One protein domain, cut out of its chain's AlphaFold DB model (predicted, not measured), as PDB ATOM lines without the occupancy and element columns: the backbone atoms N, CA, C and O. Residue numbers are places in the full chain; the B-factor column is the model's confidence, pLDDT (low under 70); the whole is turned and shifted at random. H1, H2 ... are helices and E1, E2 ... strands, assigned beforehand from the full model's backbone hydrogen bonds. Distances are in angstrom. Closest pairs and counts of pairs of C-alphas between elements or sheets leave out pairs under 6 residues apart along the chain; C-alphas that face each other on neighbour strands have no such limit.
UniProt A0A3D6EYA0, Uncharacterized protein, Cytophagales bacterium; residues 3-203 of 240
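Overview. This is residues 3 to 203 of the 240 residues of an uncharacterized protein of Cytophagales bacterium (UniProt A0A3D6EYA0). Look for part of a propeller: four antiparallel sheets set round an arc like blades, with edge strands E1, E4, E8 and E14 on its inner side and E3, E7, E11 and E17 away from it. The sheets E4 to E7, E8 to E11 and E14 to E17 are face to face in turn, a stack of sheets; E1 to E3 joins beside E4, the hairpin E12 E13 lies far out, and residues 172 to 177 stick out. The printed 201 residues hold seventeen named strands, with the one named helix, H1, between E15 and E16: mostly strand. The whole is compact, radius of gyration of the C-alphas 17.8 A, spanning 52 by 47 by 32 A.

Arrangement. Start at the strongly twisted sheet of E14, residues 153 to 159, E15, 162 to 167, E16, 182 to 189, and E17, 195 to 202, in that order. Within hydrogen-bond range are N 164 and O 157, 2.8 A, N 165 and O 186, 2.8 A, and N 187 and O 197, 2.8 A. Next comes a meander, each strand the antiparallel neighbour of the one before: E8, 88 to 92, E9, 98 to 103, E10, 108 to 113, and E11, 118 to 123. Look there for N 89 and O 102, N 110 and O 101, and N 111 and O 120, each 2.8 A. The closest C-alphas of E8 and E14 are those of Thr 92 and Ile 158, 6.5 A. A second meander is E4, 39 to 43, E5, 47 to 54, E6, 57 to 64, and E7, 70 to 72, with N 41 and O 49 at 2.9 A, N 59 and O 52 at 2.8 A, and N 62 and O 70 at 2.9 A. E4 and E8 come closest at the C-alphas of Val 41 and Val 91, 6.5 A. The third meander is E1, 7 to 12, E2, 17 to 22, and E3, 28 to 32, with N 19 and O 10 at 2.8 A and N 31 and O 18 at 2.7 A; C-alphas 11 and 40 are the closest of E1 and E4, 7.5 A. In the hairpin E12, 135 to 137, and E13, 143 to 145, N 136 and O 144 are 2.8 A apart. H1, 176 to 179, is only just not on the sheet of E14, with 4 pairs of C-alphas within 10 A; it is too short for an O i to N i+4 pair, and its one O i to N i+3 pair is within range.

Along the chain. Find C-alpha 7 at (10.994, 22.684, -44.058), where E1 begins. E5, 19.5 A long, bends by 59 degrees at residue 51, and E6 runs 21.7 A. E16 runs 22.7 A from C-alpha 182 at (25.382, 40.915, -20.190), and E17 runs 21.4 A to C-alpha 202 at (23.638, 37.028, -18.521).

Size, cuts and confidence. The two C-alphas farthest apart, those of Ala 66 and Gly 173, are 52.8 A apart. The printed part has no cut; its long links are E7 to E8 and E11 to E12. Mean pLDDT of the printed part is 89.7, with residues 170 to 180 under 70.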
ATOM      1  N   VAL A   3      14.443  27.944 -40.755       87.75
ATOM      2  CA  VAL A   3      13.375  26.950 -40.595       87.75
ATOM      3  C   VAL A   3      12.042  27.648 -40.824       87.75
ATOM      4  O   VAL A   3      11.769  28.653 -40.178       87.75
ATOM      5  N   ASP A   4      11.235  27.100 -41.728       86.88
ATOM      6  CA  ASP A   4       9.825  27.449 -41.912       86.88
ATOM      7  C   ASP A   4       9.060  26.129 -41.991       86.88
ATOM      8  O   ASP A   4       9.148  25.397 -42.982       86.88
ATOM      9  N   SER A   5       8.427  25.753 -40.878       86.31
ATOM     10  CA  SER A   5       7.891  24.406 -40.685       86.31
ATOM     11  C   SER A   5       6.901  24.039 -41.803       86.31
ATOM     12  O   SER A   5       5.976  24.808 -42.066       86.31
ATOM     13  N   PRO A   6       7.048  22.865 -42.451       90.75
ATOM     14  CA  PRO A   6       7.855  21.715 -42.027       90.75
ATOM     15  C   PRO A   6       9.239  21.610 -42.696       90.75
ATOM     16  O   PRO A   6       9.838  20.532 -42.698       90.75
ATOM     17  N   TYR A   7       9.749  22.684 -43.295       91.56
ATOM     18  CA  TYR A   7      10.994  22.684 -44.058       91.56
ATOM     19  C   TYR A   7      12.141  23.384 -43.323       91.56
ATOM     20  O   TYR A   7      11.954  24.319 -42.544       91.56
ATOM     21  N   PHE A   8      13.363  22.954 -43.622       92.19
ATOM     22  CA  PHE A   8      14.583  23.677 -43.276       92.19
ATOM     23  C   PHE A   8      15.344  24.064 -44.541       92.19
ATOM     24  O   PHE A   8      15.249  23.405 -45.580       92.19
ATOM     25  N   TYR A   9      16.122  25.135 -44.428       93.38
ATOM     26  CA  TYR A   9      16.846  25.745 -45.530       93.38
ATOM     27  C   TYR A   9      18.303  25.969 -45.139       93.38
ATOM     28  O   TYR A   9      18.605  26.575 -44.104       93.38
ATOM     29  N   VAL A  10      19.218  25.518 -45.991       94.12
ATOM     30  CA  VAL A  10      20.658  25.773 -45.862       94.12
ATOM     31  C   VAL A  10      21.088  26.567 -47.080       94.12
ATOM     32  O   VAL A  10      20.847  26.150 -48.206       94.12
ATOM     33  N   ALA A  11      21.691  27.725 -46.854       94.19
ATOM     34  CA  ALA A  11      21.953  28.699 -47.894       94.19
ATOM     35  C   ALA A  11      23.412  29.147 -47.839       94.19
ATOM     36  O   ALA A  11      23.918  29.475 -46.764       94.19
ATOM     37  N   TYR A  12      24.048  29.181 -49.002       93.38
ATOM     38  CA  TYR A  12      25.316  29.848 -49.251       93.38
ATOM     39  C   TYR A  12      25.030  30.971 -50.248       93.38
ATOM     40  O   TYR A  12      24.355  30.756 -51.245       93.38
ATOM     41  N   GLY A  13      25.446  32.194 -49.929       90.56
ATOM     42  CA  GLY A  13      25.111  33.373 -50.736       90.56
ATOM     43  C   GLY A  13      26.173  33.731 -51.776       90.56
ATOM     44  O   GLY A  13      25.853  34.192 -52.871       90.56
ATOM     45  N   THR A  14      27.442  33.468 -51.445       88.25
ATOM     46  CA  THR A  14      28.609  33.659 -52.326       88.25
ATOM     47  C   THR A  14      28.764  32.542 -53.354       88.25
ATOM     48  O   THR A  14      29.357  32.751 -54.405       88.25
ATOM     49  N   VAL A  15      28.216  31.363 -53.057       92.25
ATOM     50  CA  VAL A  15      27.958  30.288 -54.016       92.25
ATOM     51  C   VAL A  15      26.447  30.226 -54.110       92.25
ATOM     52  O   VAL A  15      25.873  29.800 -53.119       92.25
ATOM     53  N   PRO A  16      25.805  30.667 -55.203       93.12
ATOM     54  CA  PRO A  16      24.368  30.912 -55.256       93.12
ATOM     55  C   PRO A  16      23.644  29.581 -55.090       93.12
ATOM     56  O   PRO A  16      23.453  28.862 -56.061       93.12
ATOM     57  N   LEU A  17      23.345  29.180 -53.856       95.19
ATOM     58  CA  LEU A  17      22.916  27.819 -53.562       95.19
ATOM     59  C   LEU A  17      22.083  27.787 -52.292       95.19
ATOM     60  O   LEU A  17      22.541  28.109 -51.197       95.19
ATOM     61  N   ILE A  18      20.848  27.339 -52.454       95.00
ATOM     62  CA  ILE A  18      19.890  27.149 -51.379       95.00
ATOM     63  C   ILE A  18      19.416  25.708 -51.463       95.00
ATOM     64  O   ILE A  18      18.808  25.305 -52.451       95.00
ATOM     65  N   TYR A  19      19.673  24.943 -50.413       95.12
ATOM     66  CA  TYR A  19      19.087  23.633 -50.184       95.12
ATOM     67  C   TYR A  19      17.804  23.766 -49.368       95.12
ATOM     68  O   TYR A  19      17.732  24.597 -48.461       95.12
ATOM     69  N   ARG A  20      16.821  22.911 -49.653       94.69
ATOM     70  CA  ARG A  20      15.609  22.730 -48.848       94.69
ATOM     71  C   ARG A  20      15.418  21.253 -48.529       94.69
ATOM     72  O   ARG A  20      15.414  20.418 -49.436       94.69
ATOM     73  N   GLY A  21      15.228  20.949 -47.255       94.12
ATOM     74  CA  GLY A  21      14.877  19.620 -46.764       94.12
ATOM     75  C   GLY A  21      13.612  19.671 -45.918       94.12
ATOM     76  O   GLY A  21      13.179  20.742 -45.491       94.12
ATOM     77  N   HIS A  22      12.993  18.518 -45.696       94.56
ATOM     78  CA  HIS A  22      11.877  18.392 -44.766       94.56
ATOM     79  C   HIS A  22      12.426  18.046 -43.374       94.56
ATOM     80  O   HIS A  22      13.340  17.238 -43.262       94.56
ATOM     81  N   LEU A  23      11.869  18.604 -42.297       92.00
ATOM     82  CA  LEU A  23      12.367  18.393 -40.924       92.00
ATOM     83  C   LEU A  23      12.311  16.929 -40.454       92.00
ATOM     84  O   LEU A  23      12.939  16.569 -39.467       92.00
ATOM     85  N   ARG A  24      11.541  16.084 -41.150       94.12
ATOM     86  CA  ARG A  24      11.444  14.635 -40.892       94.12
ATOM     87  C   ARG A  24      12.359  13.781 -41.777       94.12
ATOM     88  O   ARG A  24      12.194  12.568 -41.804       94.12
ATOM     89  N   THR A  25      13.235  14.398 -42.562       90.88
ATOM     90  CA  THR A  25      14.134  13.703 -43.489       90.88
ATOM     91  C   THR A  25      15.565  14.173 -43.282       90.88
ATOM     92  O   THR A  25      15.794  15.370 -43.139       90.88
ATOM     93  N   ASP A  26      16.524  13.258 -43.389       85.38
ATOM     94  CA  ASP A  26      17.951  13.553 -43.194       85.38
ATOM     95  C   ASP A  26      18.638  14.114 -44.452       85.38
ATOM     96  O   ASP A  26      19.863  14.141 -44.555       85.38
ATOM     97  N   SER A  27      17.861  14.541 -45.449       91.31
ATOM     98  CA  SER A  27      18.376  15.041 -46.720       91.31
ATOM     99  C   SER A  27      17.723  16.357 -47.131       91.31
ATOM    100  O   SER A  27      16.594  16.685 -46.758       91.31
ATOM    101  N   ALA A  28      18.467  17.127 -47.919       94.50
ATOM    102  CA  ALA A  28      17.999  18.354 -48.536       94.50
ATOM    103  C   ALA A  28      18.358  18.342 -50.021       94.50
ATOM    104  O   ALA A  28      19.440  17.903 -50.408       94.50
ATOM    105  N   ASN A  29      17.449  18.845 -50.850       95.19
ATOM    106  CA  ASN A  29      17.652  18.971 -52.289       95.19
ATOM    107  C   ASN A  29      17.920  20.427 -52.651       95.19
ATOM    108  O   ASN A  29      17.525  21.336 -51.917       95.19
ATOM    109  N   VAL A  30      18.567  20.654 -53.796       95.06
ATOM    110  CA  VAL A  30      18.731  22.008 -54.333       95.06
ATOM    111  C   VAL A  30      17.346  22.609 -54.555       95.06
ATOM    112  O   VAL A  30      16.530  22.077 -55.303       95.06
ATOM    113  N   PHE A  31      17.081  23.709 -53.865       93.06
ATOM    114  CA  PHE A  31      15.862  24.488 -54.001       93.06
ATOM    115  C   PHE A  31      16.036  25.599 -55.032       93.06
ATOM    116  O   PHE A  31      15.175  25.775 -55.889       93.06
ATOM    117  N   ARG A  32      17.157  26.330 -54.958       92.75
ATOM    118  CA  ARG A  32      17.541  27.403 -55.887       92.75
ATOM    119  C   ARG A  32      19.056  27.480 -56.020       92.75
ATOM    120  O   ARG A  32      19.757  27.210 -55.045       92.75
ATOM    121  N   ASN A  33      19.548  27.855 -57.199       93.69
ATOM    122  CA  ASN A  33      20.985  27.987 -57.445       93.69
ATOM    123  C   ASN A  33      21.378  29.010 -58.535       93.69
ATOM    124  O   ASN A  33      22.392  28.864 -59.213       93.69
ATOM    125  N   ASP A  34      20.542  30.023 -58.739       91.88
ATOM    126  CA  ASP A  34      20.538  30.874 -59.933       91.88
ATOM    127  C   ASP A  34      20.698  32.375 -59.632       91.88
ATOM    128  O   ASP A  34      20.651  33.193 -60.548       91.88
ATOM    129  N   PHE A  35      20.906  32.754 -58.366       91.56
ATOM    130  CA  PHE A  35      21.124  34.143 -57.952       91.56
ATOM    131  C   PHE A  35      22.023  34.235 -56.713       91.56
ATOM    132  O   PHE A  35      21.939  33.409 -55.801       91.56
ATOM    133  N   TYR A  36      22.878  35.257 -56.681       93.19
ATOM    134  CA  TYR A  36      23.716  35.584 -55.528       93.19
ATOM    135  C   TYR A  36      22.934  36.418 -54.521       93.19
ATOM    136  O   TYR A  36      22.065  37.203 -54.893       93.19
ATOM    137  N   PHE A  37      23.270  36.276 -53.245       94.94
ATOM    138  CA  PHE A  37      22.616  37.020 -52.177       94.94
ATOM    139  C   PHE A  37      23.532  37.181 -50.971       94.94
ATOM    140  O   PHE A  37      24.434  36.378 -50.744       94.94
ATOM    141  N   SER A  38      23.285  38.209 -50.166       94.12
ATOM    142  CA  SER A  38      23.946  38.395 -48.874       94.12
ATOM    143  C   SER A  38      23.108  37.836 -47.728       94.12
ATOM    144  O   SER A  38      23.672  37.315 -46.767       94.12
ATOM    145  N   LYS A  39      21.773  37.900 -47.831       95.25
ATOM    146  CA  LYS A  39      20.817  37.375 -46.843       95.25
ATOM    147  C   LYS A  39      19.649  36.695 -47.554       95.25
ATOM    148  O   LYS A  39      19.254  37.117 -48.637       95.25
ATOM    149  N   VAL A  40      19.082  35.667 -46.928       95.19
ATOM    150  CA  VAL A  40      17.856  35.015 -47.396       95.19
ATOM    151  C   VAL A  40      17.038  34.518 -46.214       95.19
ATOM    152  O   VAL A  40      17.579  33.879 -45.310       95.19
ATOM    153  N   VAL A  41      15.735  34.780 -46.248       94.44
ATOM    154  CA  VAL A  41      14.755  34.153 -45.362       94.44
ATOM    155  C   VAL A  41      13.651  33.513 -46.205       94.44
ATOM    156  O   VAL A  41      13.105  34.162 -47.101       94.44
ATOM    157  N   PRO A  42      13.348  32.223 -45.993       92.56
ATOM    158  CA  PRO A  42      12.170  31.614 -46.584       92.56
ATOM    159  C   PRO A  42      10.919  32.187 -45.926       92.56
ATOM    160  O   PRO A  42      10.920  32.465 -44.729       92.56
ATOM    161  N   PHE A  43       9.862  32.349 -46.711       89.56
ATOM    162  CA  PHE A  43       8.542  32.620 -46.169       89.56
ATOM    163  C   PHE A  43       7.468  31.942 -47.011       89.56
ATOM    164  O   PHE A  43       7.444  32.052 -48.240       89.56
ATOM    165  N   GLY A  44       6.566  31.225 -46.347       82.38
ATOM    166  CA  GLY A  44       5.563  30.429 -47.032       82.38
ATOM    167  C   GLY A  44       6.186  29.286 -47.846       82.38
ATOM    168  O   GLY A  44       7.372  28.979 -47.780       82.38
ATOM    169  N   VAL A  45       5.371  28.629 -48.671       80.56
ATOM    170  CA  VAL A  45       5.758  27.331 -49.261       80.56
ATOM    171  C   VAL A  45       6.879  27.443 -50.307       80.56
ATOM    172  O   VAL A  45       7.696  26.530 -50.465       80.56
ATOM    173  N   THR A  46       6.901  28.534 -51.078       87.81
ATOM    174  CA  THR A  46       7.801  28.679 -52.240       87.81
ATOM    175  C   THR A  46       8.426  30.061 -52.380       87.81
ATOM    176  O   THR A  46       9.047  30.330 -53.412       87.81
ATOM    177  N   SER A  47       8.265  30.933 -51.384       92.50
ATOM    178  CA  SER A  47       8.767  32.297 -51.463       92.50
ATOM    179  C   SER A  47      10.017  32.490 -50.613       92.50
ATOM    180  O   SER A  47      10.224  31.835 -49.592       92.50
ATOM    181  N   LEU A  48      10.891  33.365 -51.097       94.75
ATOM    182  CA  LEU A  48      12.110  33.784 -50.421       94.75
ATOM    183  C   LEU A  48      12.150  35.307 -50.428       94.75
ATOM    184  O   LEU A  48      11.859  35.928 -51.457       94.75
ATOM    185  N   ALA A  49      12.532  35.888 -49.297       95.81
ATOM    186  CA  ALA A  49      12.957  37.272 -49.218       95.81
ATOM    187  C   ALA A  49      14.473  37.295 -49.165       95.81
ATOM    188  O   ALA A  49      15.092  36.573 -48.381       95.81
ATOM    189  N   VAL A  50      15.064  38.080 -50.051       95.81
ATOM    190  CA  VAL A  50      16.489  38.033 -50.343       95.81
ATOM    191  C   VAL A  50      17.040  39.444 -50.301       95.81
ATOM    192  O   VAL A  50      16.407  40.371 -50.787       95.81
ATOM    193  N   VAL A  51      18.228  39.606 -49.733       95.75
ATOM    194  CA  VAL A  51      19.023  40.821 -49.921       95.75
ATOM    195  C   VAL A  51      20.096  40.481 -50.936       95.75
ATOM    196  O   VAL A  51      20.891  39.566 -50.703       95.75
ATOM    197  N   ALA A  52      20.112  41.189 -52.057       94.12
ATOM    198  CA  ALA A  52      21.051  40.962 -53.146       94.12
ATOM    199  C   ALA A  52      21.659  42.280 -53.629       94.12
ATOM    200  O   ALA A  52      21.084  43.354 -53.450       94.12
ATOM    201  N   LEU A  53      22.839  42.182 -54.241       90.62
ATOM    202  CA  LEU A  53      23.529  43.325 -54.823       90.62
ATOM    203  C   LEU A  53      23.037  43.542 -56.259       90.62
ATOM    204  O   LEU A  53      23.235  42.685 -57.119       90.62
ATOM    205  N   SER A  54      22.445  44.703 -56.528       88.75
ATOM    206  CA  SER A  54      21.955  45.102 -57.846       88.75
ATOM    207  C   SER A  54      22.478  46.491 -58.181       88.75
ATOM    208  O   SER A  54      22.189  47.441 -57.469       88.75
ATOM    209  N   GLN A  55      23.246  46.623 -59.266       85.19
ATOM    210  CA  GLN A  55      23.820  47.910 -59.703       85.19
ATOM    211  C   GLN A  55      24.623  48.642 -58.604       85.19
ATOM    212  O   GLN A  55      24.558  49.857 -58.497       85.19
ATOM    213  N   ASN A  56      25.412  47.901 -57.816       81.81
ATOM    214  CA  ASN A  56      26.181  48.415 -56.670       81.81
ATOM    215  C   ASN A  56      25.337  48.935 -55.495       81.81
ATOM    216  O   ASN A  56      25.847  49.684 -54.670       81.81
ATOM    217  N   GLU A  57      24.089  48.489 -55.372       87.69
ATOM    218  CA  GLU A  57      23.218  48.784 -54.233       87.69
ATOM    219  C   GLU A  57      22.663  47.485 -53.644       87.69
ATOM    220  O   GLU A  57      22.363  46.536 -54.375       87.69
ATOM    221  N   ASN A  58      22.520  47.419 -52.318       92.69
ATOM    222  CA  ASN A  58      21.756  46.335 -51.712       92.69
ATOM    223  C   ASN A  58      20.275  46.585 -51.974       92.69
ATOM    224  O   ASN A  58      19.745  47.640 -51.641       92.69
ATOM    225  N   THR A  59      19.601  45.585 -52.521       94.19
ATOM    226  CA  THR A  59      18.165  45.630 -52.791       94.19
ATOM    227  C   THR A  59      17.476  44.473 -52.097       94.19
ATOM    228  O   THR A  59      18.059  43.396 -51.929       94.19
ATOM    229  N   LEU A  60      16.232  44.704 -51.680       96.31
ATOM    230  CA  LEU A  60      15.382  43.636 -51.184       96.31
ATOM    231  C   LEU A  60      14.629  43.024 -52.367       96.31
ATOM    232  O   LEU A  60      13.983  43.726 -53.144       96.31
ATOM    233  N   GLU A  61      14.712  41.708 -52.513       95.81
ATOM    234  CA  GLU A  61      14.131  40.971 -53.626       95.81
ATOM    235  C   GLU A  61      13.151  39.911 -53.134       95.81
ATOM    236  O   GLU A  61      13.437  39.139 -52.212       95.81
ATOM    237  N   LYS A  62      11.986  39.853 -53.783       95.50
ATOM    238  CA  LYS A  62      11.014  38.779 -53.596       95.50
ATOM    239  C   LYS A  62      11.177  37.753 -54.696       95.50
ATOM    240  O   LYS A  62      11.070  38.057 -55.883       95.50
ATOM    241  N   ILE A  63      11.334  36.503 -54.293       94.31
ATOM    242  CA  ILE A  63      11.425  35.371 -55.205       94.31
ATOM    243  C   ILE A  63      10.283  34.415 -54.885       94.31
ATOM    244  O   ILE A  63       9.968  34.188 -53.724       94.31
ATOM    245  N   THR A  64       9.599  33.889 -55.900       92.31
ATOM    246  CA  THR A  64       8.468  32.963 -55.710       92.31
ATOM    247  C   THR A  64       8.516  31.847 -56.745       92.31
ATOM    248  O   THR A  64       8.430  32.096 -57.950       92.31
ATOM    249  N   GLY A  65       8.656  30.606 -56.278       87.81
ATOM    250  CA  GLY A  65       8.796  29.432 -57.137       87.81
ATOM    251  C   GLY A  65       9.989  29.560 -58.089       87.81
ATOM    252  O   GLY A  65      11.090  29.900 -57.662       87.81
ATOM    253  N   ALA A  66       9.762  29.312 -59.381       85.19
ATOM    254  CA  ALA A  66      10.767  29.432 -60.445       85.19
ATOM    255  C   ALA A  66      10.748  30.798 -61.166       85.19
ATOM    256  O   ALA A  66      11.344  30.951 -62.231       85.19
ATOM    257  N   ARG A  67      10.018  31.790 -60.640       87.81
ATOM    258  CA  ARG A  67       9.920  33.115 -61.271       87.81
ATOM    259  C   ARG A  67      11.214  33.910 -61.085       87.81
ATOM    260  O   ARG A  67      11.957  33.692 -60.123       87.81
ATOM    261  N   LYS A  68      11.431  34.871 -61.991       87.56
ATOM    262  CA  LYS A  68      12.481  35.887 -61.847       87.56
ATOM    263  C   LYS A  68      12.268  36.695 -60.554       87.56
ATOM    264  O   LYS A  68      11.107  36.906 -60.186       87.56
ATOM    265  N   PRO A  69      13.345  37.146 -59.889       91.75
ATOM    266  CA  PRO A  69      13.234  38.023 -58.729       91.75
ATOM    267  C   PRO A  69      12.500  39.326 -59.058       91.75
ATOM    268  O   PRO A  69      12.681  39.897 -60.135       91.75
ATOM    269  N   VAL A  70      11.672  39.789 -58.123       94.94
ATOM    270  CA  VAL A  70      11.073  41.128 -58.136       94.94
ATOM    271  C   VAL A  70      11.885  42.002 -57.191       94.94
ATOM    272  O   VAL A  70      12.000  41.675 -56.012       94.94
ATOM    273  N   LEU A  71      12.460  43.083 -57.716       94.75
ATOM    274  CA  LEU A  71      13.370  43.970 -56.992       94.75
ATOM    275  C   LEU A  71      12.602  45.149 -56.392       94.75
ATOM    276  O   LEU A  71      11.836  45.806 -57.096       94.75
ATOM    277  N   TYR A  72      12.876  45.455 -55.127       94.75
ATOM    278  CA  TYR A  72      12.329  46.599 -54.404       94.75
ATOM    279  C   TYR A  72      13.487  47.505 -53.971       94.75
ATOM    280  O   TYR A  72      14.175  47.229 -52.986       94.75
ATOM    281  N   ARG A  73      13.741  48.561 -54.755       87.44
ATOM    282  CA  ARG A  73      14.916  49.437 -54.592       87.44
ATOM    283  C   ARG A  73      14.768  50.422 -53.435       87.44
ATOM    284  O   ARG A  73      15.710  50.613 -52.684       87.44
ATOM    285  N   ASP A  74      13.564  50.939 -53.222       89.75
ATOM    286  CA  ASP A  74      13.339  52.053 -52.290       89.75
ATOM    287  C   ASP A  74      13.103  51.607 -50.834       89.75
ATOM    288  O   ASP A  74      12.821  52.417 -49.953       89.75
ATOM    289  N   ILE A  75      13.198  50.302 -50.551       95.62
ATOM    290  CA  ILE A  75      13.043  49.783 -49.185       95.62
ATOM    291  C   ILE A  75      14.320  50.028 -48.374       95.62
ATOM    292  O   ILE A  75      14.240  50.488 -47.228       95.62
ATOM    293  N   LEU A  76      15.483  49.725 -48.965       95.06
ATOM    294  CA  LEU A  76      16.782  49.836 -48.310       95.06
ATOM    295  C   LEU A  76      17.438  51.178 -48.645       95.06
ATOM    296  O   LEU A  76      17.986  51.353 -49.725       95.06
ATOM    297  N   GLU A  77      17.396  52.118 -47.703       92.62
ATOM    298  CA  GLU A  77      17.852  53.494 -47.942       92.62
ATOM    299  C   GLU A  77      19.352  53.663 -47.662       92.62
ATOM    300  O   GLU A  77      19.814  53.400 -46.554       92.62
ATOM    301  N   GLU A  78      20.118  54.102 -48.655       90.12
ATOM    302  CA  GLU A  78      21.564  54.342 -48.569       90.12
ATOM    303  C   GLU A  78      21.870  55.735 -47.981       90.12
ATOM    304  O   GLU A  78      21.108  56.679 -48.184       90.12
ATOM    305  N   GLN A  79      22.961  55.871 -47.213       87.62
ATOM    306  CA  GLN A  79      23.317  57.120 -46.503       87.62
ATOM    307  C   GLN A  79      24.603  57.802 -47.020       87.62
ATOM    308  O   GLN A  79      25.217  58.596 -46.308       87.62
ATOM    309  N   GLY A  80      25.018  57.526 -48.259       77.94
ATOM    310  CA  GLY A  80      26.198  58.107 -48.916       77.94
ATOM    311  C   GLY A  80      27.507  57.324 -48.726       77.94
ATOM    312  O   GLY A  80      28.530  57.681 -49.309       77.94
ATOM    313  N   GLU A  81      27.501  56.258 -47.922       72.19
ATOM    314  CA  GLU A  81      28.666  55.399 -47.641       72.19
ATOM    315  C   GLU A  81      28.632  54.086 -48.456       72.19
ATOM    316  O   GLU A  81      29.314  53.102 -48.149       72.19
ATOM    317  N   GLY A  82      27.823  54.056 -49.515       77.50
ATOM    318  CA  GLY A  82      27.645  52.934 -50.424       77.50
ATOM    319  C   GLY A  82      26.963  51.729 -49.776       77.50
ATOM    320  O   GLY A  82      26.248  51.833 -48.774       77.50
ATOM    321  N   ILE A  83      27.237  50.547 -50.340       86.19
ATOM    322  CA  ILE A  83      26.627  49.256 -49.970       86.19
ATOM    323  C   ILE A  83      26.762  48.882 -48.491       86.19
ATOM    324  O   ILE A  83      26.035  48.021 -48.010       86.19
ATOM    325  N   PHE A  84      27.706  49.475 -47.761       90.31
ATOM    326  CA  PHE A  84      27.921  49.135 -46.359       90.31
ATOM    327  C   PHE A  84      26.896  49.804 -45.440       90.31
ATOM    328  O   PHE A  84      26.491  49.189 -44.457       90.31
ATOM    329  N   SER A  85      26.424  51.012 -45.776       91.12
ATOM    330  CA  SER A  85      25.412  51.725 -44.972       91.12
ATOM    331  C   SER A  85      24.064  51.001 -44.934       91.12
ATOM    332  O   SER A  85      23.289  51.156 -43.992       91.12
ATOM    333  N   THR A  86      23.806  50.160 -45.938       94.06
ATOM    334  CA  THR A  86      22.589  49.360 -46.067       94.06
ATOM    335  C   THR A  86      22.761  47.913 -45.623       94.06
ATOM    336  O   THR A  86      21.846  47.135 -45.853       94.06
ATOM    337  N   ASP A  87      23.887  47.516 -45.017       94.00
ATOM    338  CA  ASP A  87      24.024  46.161 -44.470       94.00
ATOM    339  C   ASP A  87      23.242  46.011 -43.155       94.00
ATOM    340  O   ASP A  87      23.047  46.953 -42.377       94.00
ATOM    341  N   GLY A  88      22.786  44.792 -42.901       95.75
ATOM    342  CA  GLY A  88      21.819  44.527 -41.851       95.75
ATOM    343  C   GLY A  88      21.352  43.083 -41.803       95.75
ATOM    344  O   GLY A  88      21.890  42.176 -42.448       95.75
ATOM    345  N   MET A  89      20.316  42.874 -41.005       96.56
ATOM    346  CA  MET A  89      19.707  41.583 -40.726       96.56
ATOM    347  C   MET A  89      18.295  41.551 -41.297       96.56
ATOM    348  O   MET A  89      17.509  42.462 -41.062       96.56
ATOM    349  N   LEU A  90      17.974  40.468 -41.999       96.62
ATOM    350  CA  LEU A  90      16.629  40.172 -42.479       96.62
ATOM    351  C   LEU A  90      16.074  39.002 -41.664       96.62
ATOM    352  O   LEU A  90      16.707  37.944 -41.605       96.62
ATOM    353  N   VAL A  91      14.915  39.192 -41.040       95.06
ATOM    354  CA  VAL A  91      14.219  38.171 -40.243       95.06
ATOM    355  C   VAL A  91      12.724  38.151 -40.547       95.06
ATOM    356  O   VAL A  91      12.183  39.083 -41.134       95.06
ATOM    357  N   THR A  92      12.067  37.063 -40.162       92.44
ATOM    358  CA  THR A  92      10.625  36.856 -40.320       92.44
ATOM    359  C   THR A  92      10.073  36.114 -39.103       92.44
ATOM    360  O   THR A  92      10.847  35.486 -38.371       92.44
ATOM    361  N   ASP A  93       8.771  36.230 -38.859       85.69
ATOM    362  CA  ASP A  93       8.042  35.567 -37.777       85.69
ATOM    363  C   ASP A  93       7.423  34.227 -38.212       85.69
ATOM    364  O   ASP A  93       7.435  33.862 -39.385       85.69
ATOM    365  N   TYR A  94       6.903  33.462 -37.247       74.88
ATOM    366  CA  TYR A  94       6.121  32.254 -37.507       74.88
ATOM    367  C   TYR A  94       4.806  32.266 -36.703       74.88
ATOM    368  O   TYR A  94       4.861  32.483 -35.491       74.88
ATOM    369  N   PRO A  95       3.645  31.961 -37.322       72.56
ATOM    370  CA  PRO A  95       3.454  31.808 -38.767       72.56
ATOM    371  C   PRO A  95       3.754  33.129 -39.489       72.56
ATOM    372  O   PRO A  95       3.468  34.191 -38.946       72.56
ATOM    373  N   VAL A  96       4.349  33.050 -40.683       70.25
ATOM    374  CA  VAL A  96       4.900  34.229 -41.364       70.25
ATOM    375  C   VAL A  96       3.814  35.256 -41.672       70.25
ATOM    376  O   VAL A  96       2.895  34.992 -42.450       70.25
ATOM    377  N   GLN A  97       3.965  36.440 -41.093       76.56
ATOM    378  CA  GLN A  97       3.120  37.610 -41.315       76.56
ATOM    379  C   GLN A  97       3.959  38.824 -41.716       76.56
ATOM    380  O   GLN A  97       3.516  39.626 -42.541       76.56
ATOM    381  N   HIS A  98       5.189  38.916 -41.209       91.81
ATOM    382  CA  HIS A  98       6.037  40.086 -41.354       91.81
ATOM    383  C   HIS A  98       7.459  39.717 -41.779       91.81
ATOM    384  O   HIS A  98       8.027  38.690 -41.393       91.81
ATOM    385  N   LEU A  99       8.067  40.606 -42.556       95.25
ATOM    386  CA  LEU A  99       9.504  40.640 -42.799       95.25
ATOM    387  C   LEU A  99      10.048  41.884 -42.107       95.25
ATOM    388  O   LEU A  99       9.486  42.966 -42.252       95.25
ATOM    389  N   VAL A 100      11.147  41.746 -41.374       97.31
ATOM    390  CA  VAL A 100      11.800  42.887 -40.730       97.31
ATOM    391  C   VAL A 100      13.238  42.969 -41.182       97.31
ATOM    392  O   VAL A 100      13.985  41.990 -41.116       97.31
ATOM    393  N   TYR A 101      13.613  44.162 -41.621       97.88
ATOM    394  CA  TYR A 101      14.981  44.520 -41.921       97.88
ATOM    395  C   TYR A 101      15.518  45.455 -40.841       97.88
ATOM    396  O   TYR A 101      14.947  46.518 -40.624       97.88
ATOM    397  N   VAL A 102      16.608  45.081 -40.174       97.69
ATOM    398  CA  VAL A 102      17.271  45.915 -39.157       97.69
ATOM    399  C   VAL A 102      18.682  46.238 -39.620       97.69
ATOM    400  O   VAL A 102      19.450  45.322 -39.923       97.69
ATOM    401  N   TYR A 103      19.042  47.520 -39.659       97.06
ATOM    402  CA  TYR A 103      20.378  47.939 -40.089       97.06
ATOM    403  C   TYR A 103      21.430  47.635 -39.018       97.06
ATOM    404  O   TYR A 103      21.166  47.743 -37.823       97.06
ATOM    405  N   PHE A 104      22.647  47.271 -39.431       95.38
ATOM    406  CA  PHE A 104      23.732  47.006 -38.478       95.38
ATOM    407  C   PHE A 104      24.289  48.278 -37.844       95.38
ATOM    408  O   PHE A 104      24.601  48.272 -36.656       95.38
ATOM    409  N   TYR A 105      24.449  49.342 -38.633       94.75
ATOM    410  CA  TYR A 105      25.289  50.498 -38.285       94.75
ATOM    411  C   TYR A 105      24.500  51.772 -37.973       94.75
ATOM    412  O   TYR A 105      25.095  52.829 -37.790       94.75
ATOM    413  N   ARG A 106      23.172  51.674 -37.928       94.69
ATOM    414  CA  ARG A 106      22.272  52.769 -37.570       94.69
ATOM    415  C   ARG A 106      21.058  52.236 -36.827       94.69
ATOM    416  O   ARG A 106      20.721  51.059 -36.950       94.69
ATOM    417  N   ASN A 107      20.392  53.106 -36.091       95.81
ATOM    418  CA  ASN A 107      19.262  52.788 -35.233       95.81
ATOM    419  C   ASN A 107      17.942  52.603 -36.000       95.81
ATOM    420  O   ASN A 107      16.895  52.824 -35.421       95.81
ATOM    421  N   GLU A 108      17.944  52.215 -37.274       96.94
ATOM    422  CA  GLU A 108      16.721  52.117 -38.081       96.94
ATOM    423  C   GLU A 108      16.308  50.656 -38.321       96.94
ATOM    424  O   GLU A 108      17.140  49.742 -38.411       96.94
ATOM    425  N   PHE A 109      15.007  50.433 -38.478       97.56
ATOM    426  CA  PHE A 109      14.455  49.181 -38.985       97.56
ATOM    427  C   PHE A 109      13.208  49.412 -39.840       97.56
ATOM    428  O   PHE A 109      12.540  50.443 -39.748       97.56
ATOM    429  N   VAL A 110      12.890  48.429 -40.676       97.62
ATOM    430  CA  VAL A 110      11.756  48.450 -41.600       97.62
ATOM    431  C   VAL A 110      10.934  47.189 -41.406       97.62
ATOM    432  O   VAL A 110      11.480  46.088 -41.462       97.62
ATOM    433  N   VAL A 111       9.632  47.352 -41.206       96.94
ATOM    434  CA  VAL A 111       8.653  46.267 -41.138       96.94
ATOM    435  C   VAL A 111       7.884  46.233 -42.450       96.94
ATOM    436  O   VAL A 111       7.370  47.254 -42.915       96.94
ATOM    437  N   LEU A 112       7.805  45.051 -43.045       96.31
ATOM    438  CA  LEU A 112       7.145  44.801 -44.315       96.31
ATOM    439  C   LEU A 112       6.120  43.684 -44.164       96.31
ATOM    440  O   LEU A 112       6.315  42.754 -43.378       96.31
ATOM    441  N   ASP A 113       5.082  43.725 -44.989       94.19
ATOM    442  CA  ASP A 113       4.244  42.553 -45.216       94.19
ATOM    443  C   ASP A 113       4.911  41.562 -46.192       94.19
ATOM    444  O   ASP A 113       5.967  41.802 -46.789       94.19
ATOM    445  N   THR A 114       4.260  40.422 -46.415       92.00
ATOM    446  CA  THR A 114       4.742  39.407 -47.369       92.00
ATOM    447  C   THR A 114       4.635  39.836 -48.841       92.00
ATOM    448  O   THR A 114       5.183  39.162 -49.723       92.00
ATOM    449  N   ALA A 115       3.956  40.946 -49.148       93.38
ATOM    450  CA  ALA A 115       3.919  41.597 -50.458       93.38
ATOM    451  C   ALA A 115       5.016  42.668 -50.628       93.38
ATOM    452  O   ALA A 115       5.094  43.280 -51.698       93.38
ATOM    453  N   PHE A 116       5.889  42.817 -49.622       95.19
ATOM    454  CA  PHE A 116       6.975  43.796 -49.544       95.19
ATOM    455  C   PHE A 116       6.456  45.241 -49.544       95.19
ATOM    456  O   PHE A 116       7.142  46.159 -49.991       95.19
ATOM    457  N   GLN A 117       5.234  45.459 -49.052       95.56
ATOM    458  CA  GLN A 117       4.764  46.796 -48.715       95.56
ATOM    459  C   GLN A 117       5.367  47.217 -47.383       95.56
ATOM    460  O   GLN A 117       5.379  46.438 -46.429       95.56
ATOM    461  N   VAL A 118       5.859  48.453 -47.322       96.50
ATOM    462  CA  VAL A 118       6.349  49.042 -46.075       96.50
ATOM    463  C   VAL A 118       5.160  49.313 -45.169       96.50
ATOM    464  O   VAL A 118       4.354  50.198 -45.443       96.50
ATOM    465  N   LEU A 119       5.062  48.537 -44.093       95.38
ATOM    466  CA  LEU A 119       4.076  48.750 -43.037       95.38
ATOM    467  C   LEU A 119       4.570  49.821 -42.073       95.38
ATOM    468  O   LEU A 119       3.794  50.659 -41.622       95.38
ATOM    469  N   GLN A 120       5.874  49.800 -41.777       94.25
ATOM    470  CA  GLN A 120       6.470  50.735 -40.841       94.25
ATOM    471  C   GLN A 120       7.970  50.935 -41.054       94.25
ATOM    472  O   GLN A 120       8.695  50.006 -41.405       94.25
ATOM    473  N   ARG A 121       8.446  52.141 -40.737       96.31
ATOM    474  CA  ARG A 121       9.845  52.411 -40.395       96.31
ATOM    475  C   ARG A 121       9.909  52.820 -38.929       96.31
ATOM    476  O   ARG A 121       9.085  53.613 -38.475       96.31
ATOM    477  N   GLY A 122      10.841  52.249 -38.185       95.31
ATOM    478  CA  GLY A 122      11.001  52.499 -36.759       95.31
ATOM    479  C   GLY A 122      12.457  52.732 -36.404       95.31
ATOM    480  O   GLY A 122      13.349  52.513 -37.228       95.31
ATOM    481  N   HIS A 123      12.675  53.181 -35.171       95.88
ATOM    482  CA  HIS A 123      14.010  53.387 -34.637       95.88
ATOM    483  C   HIS A 123      14.229  52.544 -33.385       95.88
ATOM    484  O   HIS A 123      13.326  52.407 -32.559       95.88
ATOM    485  N   THR A 124      15.427  51.985 -33.240       94.12
ATOM    486  CA  THR A 124      15.881  51.441 -31.963       94.12
ATOM    487  C   THR A 124      16.214  52.591 -31.008       94.12
ATOM    488  O   THR A 124      16.383  53.735 -31.430       94.12
ATOM    489  N   ILE A 125      16.277  52.308 -29.707       89.62
ATOM    490  CA  ILE A 125      16.523  53.296 -28.644       89.62
ATOM    491  C   ILE A 125      17.892  53.972 -28.760       89.62
ATOM    492  O   ILE A 125      18.111  55.045 -28.195       89.62
ATOM    493  N   ASP A 126      18.817  53.346 -29.489       84.50
ATOM    494  CA  ASP A 126      20.105  53.943 -29.773       84.50
ATOM    495  C   ASP A 126      19.964  55.263 -30.554       84.50
ATOM    496  O   ASP A 126      18.997  55.491 -31.273       84.50
ATOM    497  N   SER A 127      20.943  56.154 -30.410       86.06
ATOM    498  CA  SER A 127      20.915  57.498 -31.000       86.06
ATOM    499  C   SER A 127      21.648  57.630 -32.341       86.06
ATOM    500  O   SER A 127      21.593  58.692 -32.966       86.06
ATOM    501  N   ILE A 128      22.347  56.589 -32.801       91.06
ATOM    502  CA  ILE A 128      23.154  56.629 -34.021       91.06
ATOM    503  C   ILE A 128      22.247  56.439 -35.244       91.06
ATOM    504  O   ILE A 128      22.042  55.328 -35.716       91.06
ATOM    505  N   SER A 129      21.709  57.532 -35.787       92.19
ATOM    506  CA  SER A 129      20.857  57.498 -36.991       92.19
ATOM    507  C   SER A 129      21.611  57.525 -38.312       92.19
ATOM    508  O   SER A 129      21.057  57.188 -39.357       92.19
ATOM    509  N   LYS A 130      22.886  57.909 -38.282       92.69
ATOM    510  CA  LYS A 130      23.775  57.853 -39.439       92.69
ATOM    511  C   LYS A 130      24.829  56.793 -39.218       92.69
ATOM    512  O   LYS A 130      25.514  56.830 -38.194       92.69
ATOM    513  N   ALA A 131      24.967  55.899 -40.191       91.19
ATOM    514  CA  ALA A 131      26.083  54.976 -40.230       91.19
ATOM    515  C   ALA A 131      27.406  55.767 -40.159       91.19
ATOM    516  O   ALA A 131      27.533  56.856 -40.714       91.19
ATOM    517  N   GLN A 132      28.338  55.273 -39.340       91.06
ATOM    518  CA  GLN A 132      29.641  55.900 -39.104       91.06
ATOM    519  C   GLN A 132      30.717  55.016 -39.724       91.06
ATOM    520  O   GLN A 132      31.436  54.296 -39.021       91.06
ATOM    521  N   LEU A 133      30.780  55.002 -41.056       90.81
ATOM    522  CA  LEU A 133      31.629  54.077 -41.793       90.81
ATOM    523  C   LEU A 133      32.829  54.794 -42.402       90.81
ATOM    524  O   LEU A 133      32.735  55.833 -43.047       90.81
ATOM    525  N   VAL A 134      33.999  54.178 -42.258       90.19
ATOM    526  CA  VAL A 134      35.188  54.587 -43.007       90.19
ATOM    527  C   VAL A 134      35.287  53.671 -44.214       90.19
ATOM    528  O   VAL A 134      35.668  52.514 -44.063       90.19
ATOM    529  N   VAL A 135      34.964  54.162 -45.410       88.69
ATOM    530  CA  VAL A 135      35.041  53.375 -46.652       88.69
ATOM    531  C   VAL A 135      36.290  53.758 -47.443       88.69
ATOM    532  O   VAL A 135      36.607  54.932 -47.616       88.69
ATOM    533  N   LYS A 136      37.024  52.753 -47.926       90.00
ATOM    534  CA  LYS A 136      38.190  52.909 -48.803       90.00
ATOM    535  C   LYS A 136      37.920  52.245 -50.146       90.00
ATOM    536  O   LYS A 136      37.333  51.167 -50.201       90.00
ATOM    537  N   VAL A 137      38.414  52.864 -51.213       87.88
ATOM    538  CA  VAL A 137      38.444  52.266 -52.551       87.88
ATOM    539  C   VAL A 137      39.820  51.644 -52.766       87.88
ATOM    540  O   VAL A 137      40.855  52.276 -52.545       87.88
ATOM    541  N   THR A 138      39.840  50.371 -53.135       87.81
ATOM    542  CA  THR A 138      41.058  49.617 -53.440       87.81
ATOM    543  C   THR A 138      41.577  49.950 -54.842       87.81
ATOM    544  O   THR A 138      40.896  50.563 -55.663       87.81
ATOM    545  N   ARG A 139      42.794  49.490 -55.166       87.31
ATOM    546  CA  ARG A 139      43.398  49.694 -56.499       87.31
ATOM    547  C   ARG A 139      42.594  49.062 -57.639       87.31
ATOM    548  O   ARG A 139      42.690  49.520 -58.768       87.31
ATOM    549  N   ASN A 140      41.816  48.022 -57.349       88.88
ATOM    550  CA  ASN A 140      40.933  47.337 -58.293       88.88
ATOM    551  C   ASN A 140      39.499  47.902 -58.287       88.88
ATOM    552  O   ASN A 140      38.580  47.212 -58.718       88.88
ATOM    553  N   ASN A 141      39.310  49.135 -57.801       82.44
ATOM    554  CA  ASN A 141      38.021  49.826 -57.745       82.44
ATOM    555  C   ASN A 141      36.948  49.075 -56.930       82.44
ATOM    556  O   ASN A 141      35.758  49.170 -57.219       82.44
ATOM    557  N   SER A 142      37.368  48.308 -55.916       83.44
ATOM    558  CA  SER A 142      36.463  47.651 -54.971       83.44
ATOM    559  C   SER A 142      36.353  48.469 -53.685       83.44
ATOM    560  O   SER A 142      37.331  49.055 -53.222       83.44
ATOM    561  N   HIS A 143      35.173  48.493 -53.075       86.00
ATOM    562  CA  HIS A 143      34.958  49.193 -51.810       86.00
ATOM    563  C   HIS A 143      35.249  48.251 -50.635       86.00
ATOM    564  O   HIS A 143      34.888  47.076 -50.669       86.00
ATOM    565  N   THR A 144      35.919  48.753 -49.599       89.38
ATOM    566  CA  THR A 144      36.208  48.017 -48.359       89.38
ATOM    567  C   THR A 144      36.067  48.923 -47.142       89.38
ATOM    568  O   THR A 144      36.194  50.144 -47.251       89.38
ATOM    569  N   LEU A 145      35.854  48.330 -45.971       89.94
ATOM    570  CA  LEU A 145      35.911  49.053 -44.707       89.94
ATOM    571  C   LEU A 145      37.372  49.381 -44.370       89.94
ATOM    572  O   LEU A 145      38.250  48.520 -44.333       89.94
ATOM    573  N   GLY A 146      37.640  50.662 -44.155       89.06
ATOM    574  CA  GLY A 146      38.946  51.208 -43.817       89.06
ATOM    575  C   GLY A 146      39.285  51.174 -42.331       89.06
ATOM    576  O   GLY A 146      40.457  51.392 -42.011       89.06
ATOM    577  N   ALA A 147      38.292  50.909 -41.478       90.38
ATOM    578  CA  ALA A 147      38.382  50.676 -40.038       90.38
ATOM    579  C   ALA A 147      37.203  49.782 -39.585       90.38
ATOM    580  O   ALA A 147      36.195  49.725 -40.297       90.38
ATOM    581  N   PRO A 148      37.296  49.089 -38.433       88.38
ATOM    582  CA  PRO A 148      36.159  48.369 -37.860       88.38
ATOM    583  C   PRO A 148      34.966  49.316 -37.620       88.38
ATOM    584  O   PRO A 148      35.161  50.360 -36.994       88.38
ATOM    585  N   PRO A 149      33.758  48.993 -38.111       90.25
ATOM    586  CA  PRO A 149      32.596  49.863 -37.974       90.25
ATOM    587  C   PRO A 149      31.976  49.757 -36.577       90.25
ATOM    588  O   PRO A 149      32.055  48.712 -35.922       90.25
ATOM    589  N   LEU A 150      31.301  50.822 -36.143       89.19
ATOM    590  CA  LEU A 150      30.466  50.781 -34.947       89.19
ATOM    591  C   LEU A 150      29.176  50.014 -35.258       89.19
ATOM    592  O   LEU A 150      28.316  50.501 -35.987       89.19
ATOM    593  N   ILE A 151      29.037  48.808 -34.711       90.50
ATOM    594  CA  ILE A 151      27.787  48.045 -34.798       90.50
ATOM    595  C   ILE A 151      26.813  48.616 -33.764       90.50
ATOM    596  O   ILE A 151      27.160  48.684 -32.591       90.50
ATOM    597  N   VAL A 152      25.608  48.981 -34.187       92.31
ATOM    598  CA  VAL A 152      24.500  49.433 -33.331       92.31
ATOM    599  C   VAL A 152      23.649  48.233 -32.905       92.31
ATOM    600  O   VAL A 152      23.427  48.009 -31.716       92.31
ATOM    601  N   ASN A 153      23.262  47.396 -33.875       94.50
ATOM    602  CA  ASN A 153      22.387  46.242 -33.668       94.50
ATOM    603  C   ASN A 153      23.149  44.942 -33.965       94.50
ATOM    604  O   ASN A 153      23.569  44.711 -35.093       94.50
ATOM    605  N   LYS A 154      23.338  44.069 -32.971       91.88
ATOM    606  CA  LYS A 154      24.137  42.828 -33.085       91.88
ATOM    607  C   LYS A 154      23.336  41.597 -33.495       91.88
ATOM    608  O   LYS A 154      23.902  40.620 -33.983       91.88
ATOM    609  N   GLY A 155      22.041  41.601 -33.225       93.81
ATOM    610  CA  GLY A 155      21.179  40.445 -33.411       93.81
ATOM    611  C   GLY A 155      19.721  40.854 -33.360       93.81
ATOM    612  O   GLY A 155      19.373  41.822 -32.695       93.81
ATOM    613  N   VAL A 156      18.869  40.113 -34.059       96.00
ATOM    614  CA  VAL A 156      17.437  40.401 -34.104       96.00
ATOM    615  C   VAL A 156      16.619  39.119 -34.174       96.00
ATOM    616  O   VAL A 156      17.002  38.172 -34.872       96.00
ATOM    617  N   ARG A 157      15.489  39.082 -33.468       95.06
ATOM    618  CA  ARG A 157      14.450  38.052 -33.595       95.06
ATOM    619  C   ARG A 157      13.065  38.666 -33.509       95.06
ATOM    620  O   ARG A 157      12.891  39.709 -32.894       95.06
ATOM    621  N   ILE A 158      12.095  37.984 -34.105       93.81
ATOM    622  CA  ILE A 158      10.681  38.313 -33.973       93.81
ATOM    623  C   ILE A 158      10.001  37.133 -33.288       93.81
ATOM    624  O   ILE A 158      10.260  35.984 -33.655       93.81
ATOM    625  N   ALA A 159       9.158  37.417 -32.304       91.56
ATOM    626  CA  ALA A 159       8.264  36.439 -31.699       91.56
ATOM    627  C   ALA A 159       7.039  37.156 -31.130       91.56
ATOM    628  O   ALA A 159       7.176  38.236 -30.560       91.56
ATOM    629  N   ASP A 160       5.858  36.560 -31.291       89.19
ATOM    630  CA  ASP A 160       4.615  37.002 -30.644       89.19
ATOM    631  C   ASP A 160       4.284  38.498 -30.853       89.19
ATOM    632  O   ASP A 160       3.840  39.193 -29.944       89.19
ATOM    633  N   GLY A 161       4.520  39.016 -32.067       91.50
ATOM    634  CA  GLY A 161       4.260  40.421 -32.415       91.50
ATOM    635  C   GLY A 161       5.275  41.424 -31.848       91.50
ATOM    636  O   GLY A 161       5.039  42.633 -31.906       91.50
ATOM    637  N   LEU A 162       6.400  40.940 -31.321       94.12
ATOM    638  CA  LEU A 162       7.480  41.742 -30.758       94.12
ATOM    639  C   LEU A 162       8.774  41.566 -31.556       94.12
ATOM    640  O   LEU A 162       9.128  40.460 -31.974       94.12
ATOM    641  N   LEU A 163       9.495  42.670 -31.733       95.88
ATOM    642  CA  LEU A 163      10.844  42.720 -32.278       95.88
ATOM    643  C   LEU A 163      11.843  42.798 -31.122       95.88
ATOM    644  O   LEU A 163      11.819  43.747 -30.345       95.88
ATOM    645  N   TYR A 164      12.739  41.822 -31.042       96.19
ATOM    646  CA  TYR A 164      13.801  41.745 -30.043       96.19
ATOM    647  C   TYR A 164      15.124  42.090 -30.705       96.19
ATOM    648  O   TYR A 164      15.581  41.359 -31.591       96.19
ATOM    649  N   VAL A 165      15.751  43.176 -30.271       96.62
ATOM    650  CA  VAL A 165      17.013  43.672 -30.816       96.62
ATOM    651  C   VAL A 165      18.102  43.545 -29.763       96.62
ATOM    652  O   VAL A 165      18.011  44.111 -28.682       96.62
ATOM    653  N   HIS A 166      19.161  42.811 -30.091       94.69
ATOM    654  CA  HIS A 166      20.379  42.779 -29.295       94.69
ATOM    655  C   HIS A 166      21.182  44.046 -29.565       94.69
ATOM    656  O   HIS A 166      21.860  44.149 -30.593       94.69
ATOM    657  N   ALA A 167      21.085  45.000 -28.645       86.75
ATOM    658  CA  ALA A 167      21.788  46.269 -28.716       86.75
ATOM    659  C   ALA A 167      23.283  46.094 -28.411       86.75
ATOM    660  O   ALA A 167      23.694  45.204 -27.664       86.75
ATOM    661  N   ASN A 168      24.114  46.940 -29.018       81.75
ATOM    662  CA  ASN A 168      25.563  46.947 -28.806       81.75
ATOM    663  C   ASN A 168      26.082  48.211 -28.109       81.75
ATOM    664  O   ASN A 168      27.293  48.395 -27.987       81.75
ATOM    665  N   LEU A 169      25.198  49.106 -27.689       70.44
ATOM    666  CA  LEU A 169      25.613  50.398 -27.169       70.44
ATOM    667  C   LEU A 169      25.212  50.529 -25.708       70.44
ATOM    668  O   LEU A 169      24.084  50.237 -25.323       70.44
ATOM    669  N   LEU A 170      26.205  50.924 -24.912       66.06
ATOM    670  CA  LEU A 170      26.082  51.163 -23.485       66.06
ATOM    671  C   LEU A 170      25.072  52.287 -23.253       66.06
ATOM    672  O   LEU A 170      25.233  53.387 -23.794       66.06
ATOM    673  N   SER A 171      24.059  52.037 -22.425       62.06
ATOM    674  CA  SER A 171      23.106  53.087 -22.066       62.06
ATOM    675  C   SER A 171      23.756  54.135 -21.154       62.06
ATOM    676  O   SER A 171      24.722  53.870 -20.431       62.06
ATOM    677  N   ARG A 172      23.228  55.365 -21.156       54.62
ATOM    678  CA  ARG A 172      23.716  56.435 -20.272       54.62
ATOM    679  C   ARG A 172      23.530  56.024 -18.807       54.62
ATOM    680  O   ARG A 172      22.407  55.952 -18.325       54.62
ATOM    681  N   GLY A 173      24.642  55.852 -18.093       57.66
ATOM    682  CA  GLY A 173      24.653  55.530 -16.661       57.66
ATOM    683  C   GLY A 173      24.875  54.053 -16.338       57.66
ATOM    684  O   GLY A 173      24.972  53.712 -15.163       57.66
ATOM    685  N   GLU A 174      25.006  53.192 -17.347       61.78
ATOM    686  CA  GLU A 174      25.381  51.793 -17.160       61.78
ATOM    687  C   GLU A 174      26.899  51.653 -16.952       61.78
ATOM    688  O   GLU A 174      27.702  52.295 -17.637       61.78
ATOM    689  N   ALA A 175      27.318  50.826 -15.992       63.56
ATOM    690  CA  ALA A 175      28.733  50.551 -15.785       63.56
ATOM    691  C   ALA A 175      29.268  49.655 -16.913       63.56
ATOM    692  O   ALA A 175      28.697  48.607 -17.210       63.56
ATOM    693  N   VAL A 176      30.418  50.015 -17.494       61.91
ATOM    694  CA  VAL A 176      31.076  49.243 -18.573       61.91
ATOM    695  C   VAL A 176      31.248  47.767 -18.191       61.91
ATOM    696  O   VAL A 176      31.018  46.880 -19.005       61.91
ATOM    697  N   ALA A 177      31.587  47.498 -16.928       60.78
ATOM    698  CA  ALA A 177      31.786  46.144 -16.420       60.78
ATOM    699  C   ALA A 177      30.498  45.299 -16.359       60.78
ATOM    700  O   ALA A 177      30.602  44.072 -16.387       60.78
ATOM    701  N   ASP A 178      29.322  45.925 -16.262       61.12
ATOM    702  CA  ASP A 178      28.028  45.234 -16.263       61.12
ATOM    703  C   ASP A 178      27.577  44.942 -17.697       61.12
ATOM    704  O   ASP A 178      27.165  43.818 -17.990       61.12
ATOM    705  N   PHE A 179      27.786  45.891 -18.612       61.56
ATOM    706  CA  PHE A 179      27.534  45.724 -20.045       61.56
ATOM    707  C   PHE A 179      28.441  44.672 -20.698       61.56
ATOM    708  O   PHE A 179      27.998  43.880 -21.521       61.56
ATOM    709  N   GLU A 180      29.713  44.579 -20.302       68.12
ATOM    710  CA  GLU A 180      30.602  43.525 -20.813       68.12
ATOM    711  C   GLU A 180      30.160  42.113 -20.388       68.12
ATOM    712  O   GLU A 180      30.505  41.123 -21.042       68.12
ATOM    713  N   ARG A 181      29.377  41.999 -19.306       76.19
ATOM    714  CA  ARG A 181      28.923  40.724 -18.726       76.19
ATOM    715  C   ARG A 181      27.515  40.309 -19.138       76.19
ATOM    716  O   ARG A 181      27.130  39.170 -18.859       76.19
ATOM    717  N   HIS A 182      26.766  41.177 -19.810       84.38
ATOM    718  CA  HIS A 182      25.382  40.915 -20.190       84.38
ATOM    719  C   HIS A 182      25.119  41.365 -21.626       84.38
ATOM    720  O   HIS A 182      25.650  42.362 -22.096       84.38
ATOM    721  N   ALA A 183      24.280  40.622 -22.339       89.88
ATOM    722  CA  ALA A 183      23.673  41.124 -23.563       89.88
ATOM    723  C   ALA A 183      22.413  41.916 -23.199       89.88
ATOM    724  O   ALA A 183      21.635  41.465 -22.359       89.88
ATOM    725  N   VAL A 184      22.201  43.064 -23.837       91.38
ATOM    726  CA  VAL A 184      20.977  43.861 -23.677       91.38
ATOM    727  C   VAL A 184      20.046  43.557 -24.838       91.38
ATOM    728  O   VAL A 184      20.449  43.677 -25.998       91.38
ATOM    729  N   LEU A 185      18.821  43.134 -24.532       94.06
ATOM    730  CA  LEU A 185      17.765  42.966 -25.521       94.06
ATOM    731  C   LEU A 185      16.719  44.057 -25.337       94.06
ATOM    732  O   LEU A 185      16.033  44.085 -24.320       94.06
ATOM    733  N   ASP A 186      16.591  44.916 -26.342       94.62
ATOM    734  CA  ASP A 186      15.522  45.901 -26.439       94.62
ATOM    735  C   ASP A 186      14.330  45.296 -27.178       94.62
ATOM    736  O   ASP A 186      14.494  44.617 -28.198       94.62
ATOM    737  N   VAL A 187      13.128  45.561 -26.678       95.56
ATOM    738  CA  VAL A 187      11.885  44.982 -27.187       95.56
ATOM    739  C   VAL A 187      10.985  46.082 -27.724       95.56
ATOM    740  O   VAL A 187      10.720  47.066 -27.037       95.56
ATOM    741  N   TYR A 188      10.480  45.894 -28.941       95.94
ATOM    742  CA  TYR A 188       9.603  46.839 -29.630       95.94
ATOM    743  C   TYR A 188       8.328  46.136 -30.085       95.94
ATOM    744  O   TYR A 188       8.365  44.981 -30.518       95.94
ATOM    745  N   ALA A 189       7.198  46.833 -30.028       94.88
ATOM    746  CA  ALA A 189       5.961  46.354 -30.624       94.88
ATOM    747  C   ALA A 189       6.085  46.391 -32.149       94.88
ATOM    748  O   ALA A 189       6.373  47.435 -32.716       94.88
ATOM    749  N   LEU A 190       5.852  45.275 -32.839       93.12
ATOM    750  CA  LEU A 190       6.093  45.211 -34.284       93.12
ATOM    751  C   LEU A 190       5.121  46.083 -35.100       93.12
ATOM    752  O   LEU A 190       5.475  46.551 -36.176       93.12
ATOM    753  N   HIS A 191       3.906  46.288 -34.581       91.81
ATOM    754  CA  HIS A 191       2.832  47.013 -35.266       91.81
ATOM    755  C   HIS A 191       2.963  48.542 -35.198       91.81
ATOM    756  O   HIS A 191       2.457  49.223 -36.086       91.81
ATOM    757  N   SER A 192       3.559  49.068 -34.124       93.31
ATOM    758  CA  SER A 192       3.735  50.508 -33.896       93.31
ATOM    759  C   SER A 192       5.200  50.932 -33.855       93.31
ATOM    760  O   SER A 192       5.517  52.111 -33.988       93.31
ATOM    761  N   GLY A 193       6.126  49.979 -33.706       93.44
ATOM    762  CA  GLY A 193       7.558  50.181 -33.464       93.44
ATOM    763  C   GLY A 193       7.868  50.834 -32.130       93.44
ATOM    764  O   GLY A 193       9.015  51.216 -31.910       93.44
ATOM    765  N   ASP A 194       6.876  50.959 -31.250       95.00
ATOM    766  CA  ASP A 194       7.075  51.560 -29.943       95.00
ATOM    767  C   ASP A 194       7.961  50.661 -29.092       95.00
ATOM    768  O   ASP A 194       7.704  49.459 -28.936       95.00
ATOM    769  N   TYR A 195       8.971  51.272 -28.485       95.19
ATOM    770  CA  TYR A 195       9.766  50.643 -27.446       95.19
ATOM    771  C   TYR A 195       8.871  50.202 -26.281       95.19
ATOM    772  O   TYR A 195       8.052  50.978 -25.787       95.19
ATOM    773  N   GLN A 196       9.036  48.957 -25.845       94.56
ATOM    774  CA  GLN A 196       8.267  48.360 -24.755       94.56
ATOM    775  C   GLN A 196       9.089  48.315 -23.466       94.56
ATOM    776  O   GLN A 196       8.653  48.816 -22.433       94.56
ATOM    777  N   HIS A 197      10.263  47.687 -23.523       92.69
ATOM    778  CA  HIS A 197      11.186  47.522 -22.401       92.69
ATOM    779  C   HIS A 197      12.530  46.971 -22.906       92.69
ATOM    780  O   HIS A 197      12.663  46.599 -24.073       92.69
ATOM    781  N   SER A 198      13.506  46.871 -22.004       91.38
ATOM    782  CA  SER A 198      14.767  46.161 -22.225       91.38
ATOM    783  C   SER A 198      14.994  45.169 -21.095       91.38
ATOM    784  O   SER A 198      14.572  45.412 -19.964       91.38
ATOM    785  N   PHE A 199      15.687  44.073 -21.383       90.56
ATOM    786  CA  PHE A 199      16.114  43.123 -20.362       90.56
ATOM    787  C   PHE A 199      17.525  42.608 -20.626       90.56
ATOM    788  O   PHE A 199      18.034  42.629 -21.750       90.56
ATOM    789  N   TYR A 200      18.157  42.137 -19.555       90.38
ATOM    790  CA  TYR A 200      19.531  41.667 -19.568       90.38
ATOM    791  C   TYR A 200      19.596  40.154 -19.697       90.38
ATOM    792  O   TYR A 200      18.912  39.409 -18.999       90.38
ATOM    793  N   VAL A 201      20.479  39.689 -20.570       91.69
ATOM    794  CA  VAL A 201      20.781  38.276 -20.749       91.69
ATOM    795  C   VAL A 201      22.185  38.016 -20.213       91.69
ATOM    796  O   VAL A 201      23.161  38.478 -20.813       91.69
ATOM    797  N   PRO A 202      22.330  37.275 -19.102       89.88
ATOM    798  CA  PRO A 202      23.638  37.028 -18.521       89.88
ATOM    799  C   PRO A 202      24.499  36.154 -19.425       89.88
ATOM    800  O   PRO A 202      24.009  35.301 -20.180       89.88
ATOM    801  N   GLN A 203      25.813  36.339 -19.306       92.00
ATOM    802  CA  GLN A 203      26.780  35.364 -19.789       92.00
ATOM    803  C   GLN A 203      26.515  33.986 -19.175       92.00
ATOM    804  O   GLN A 203      26.183  33.848 -17.995       92.00
TER     805      GLN A 203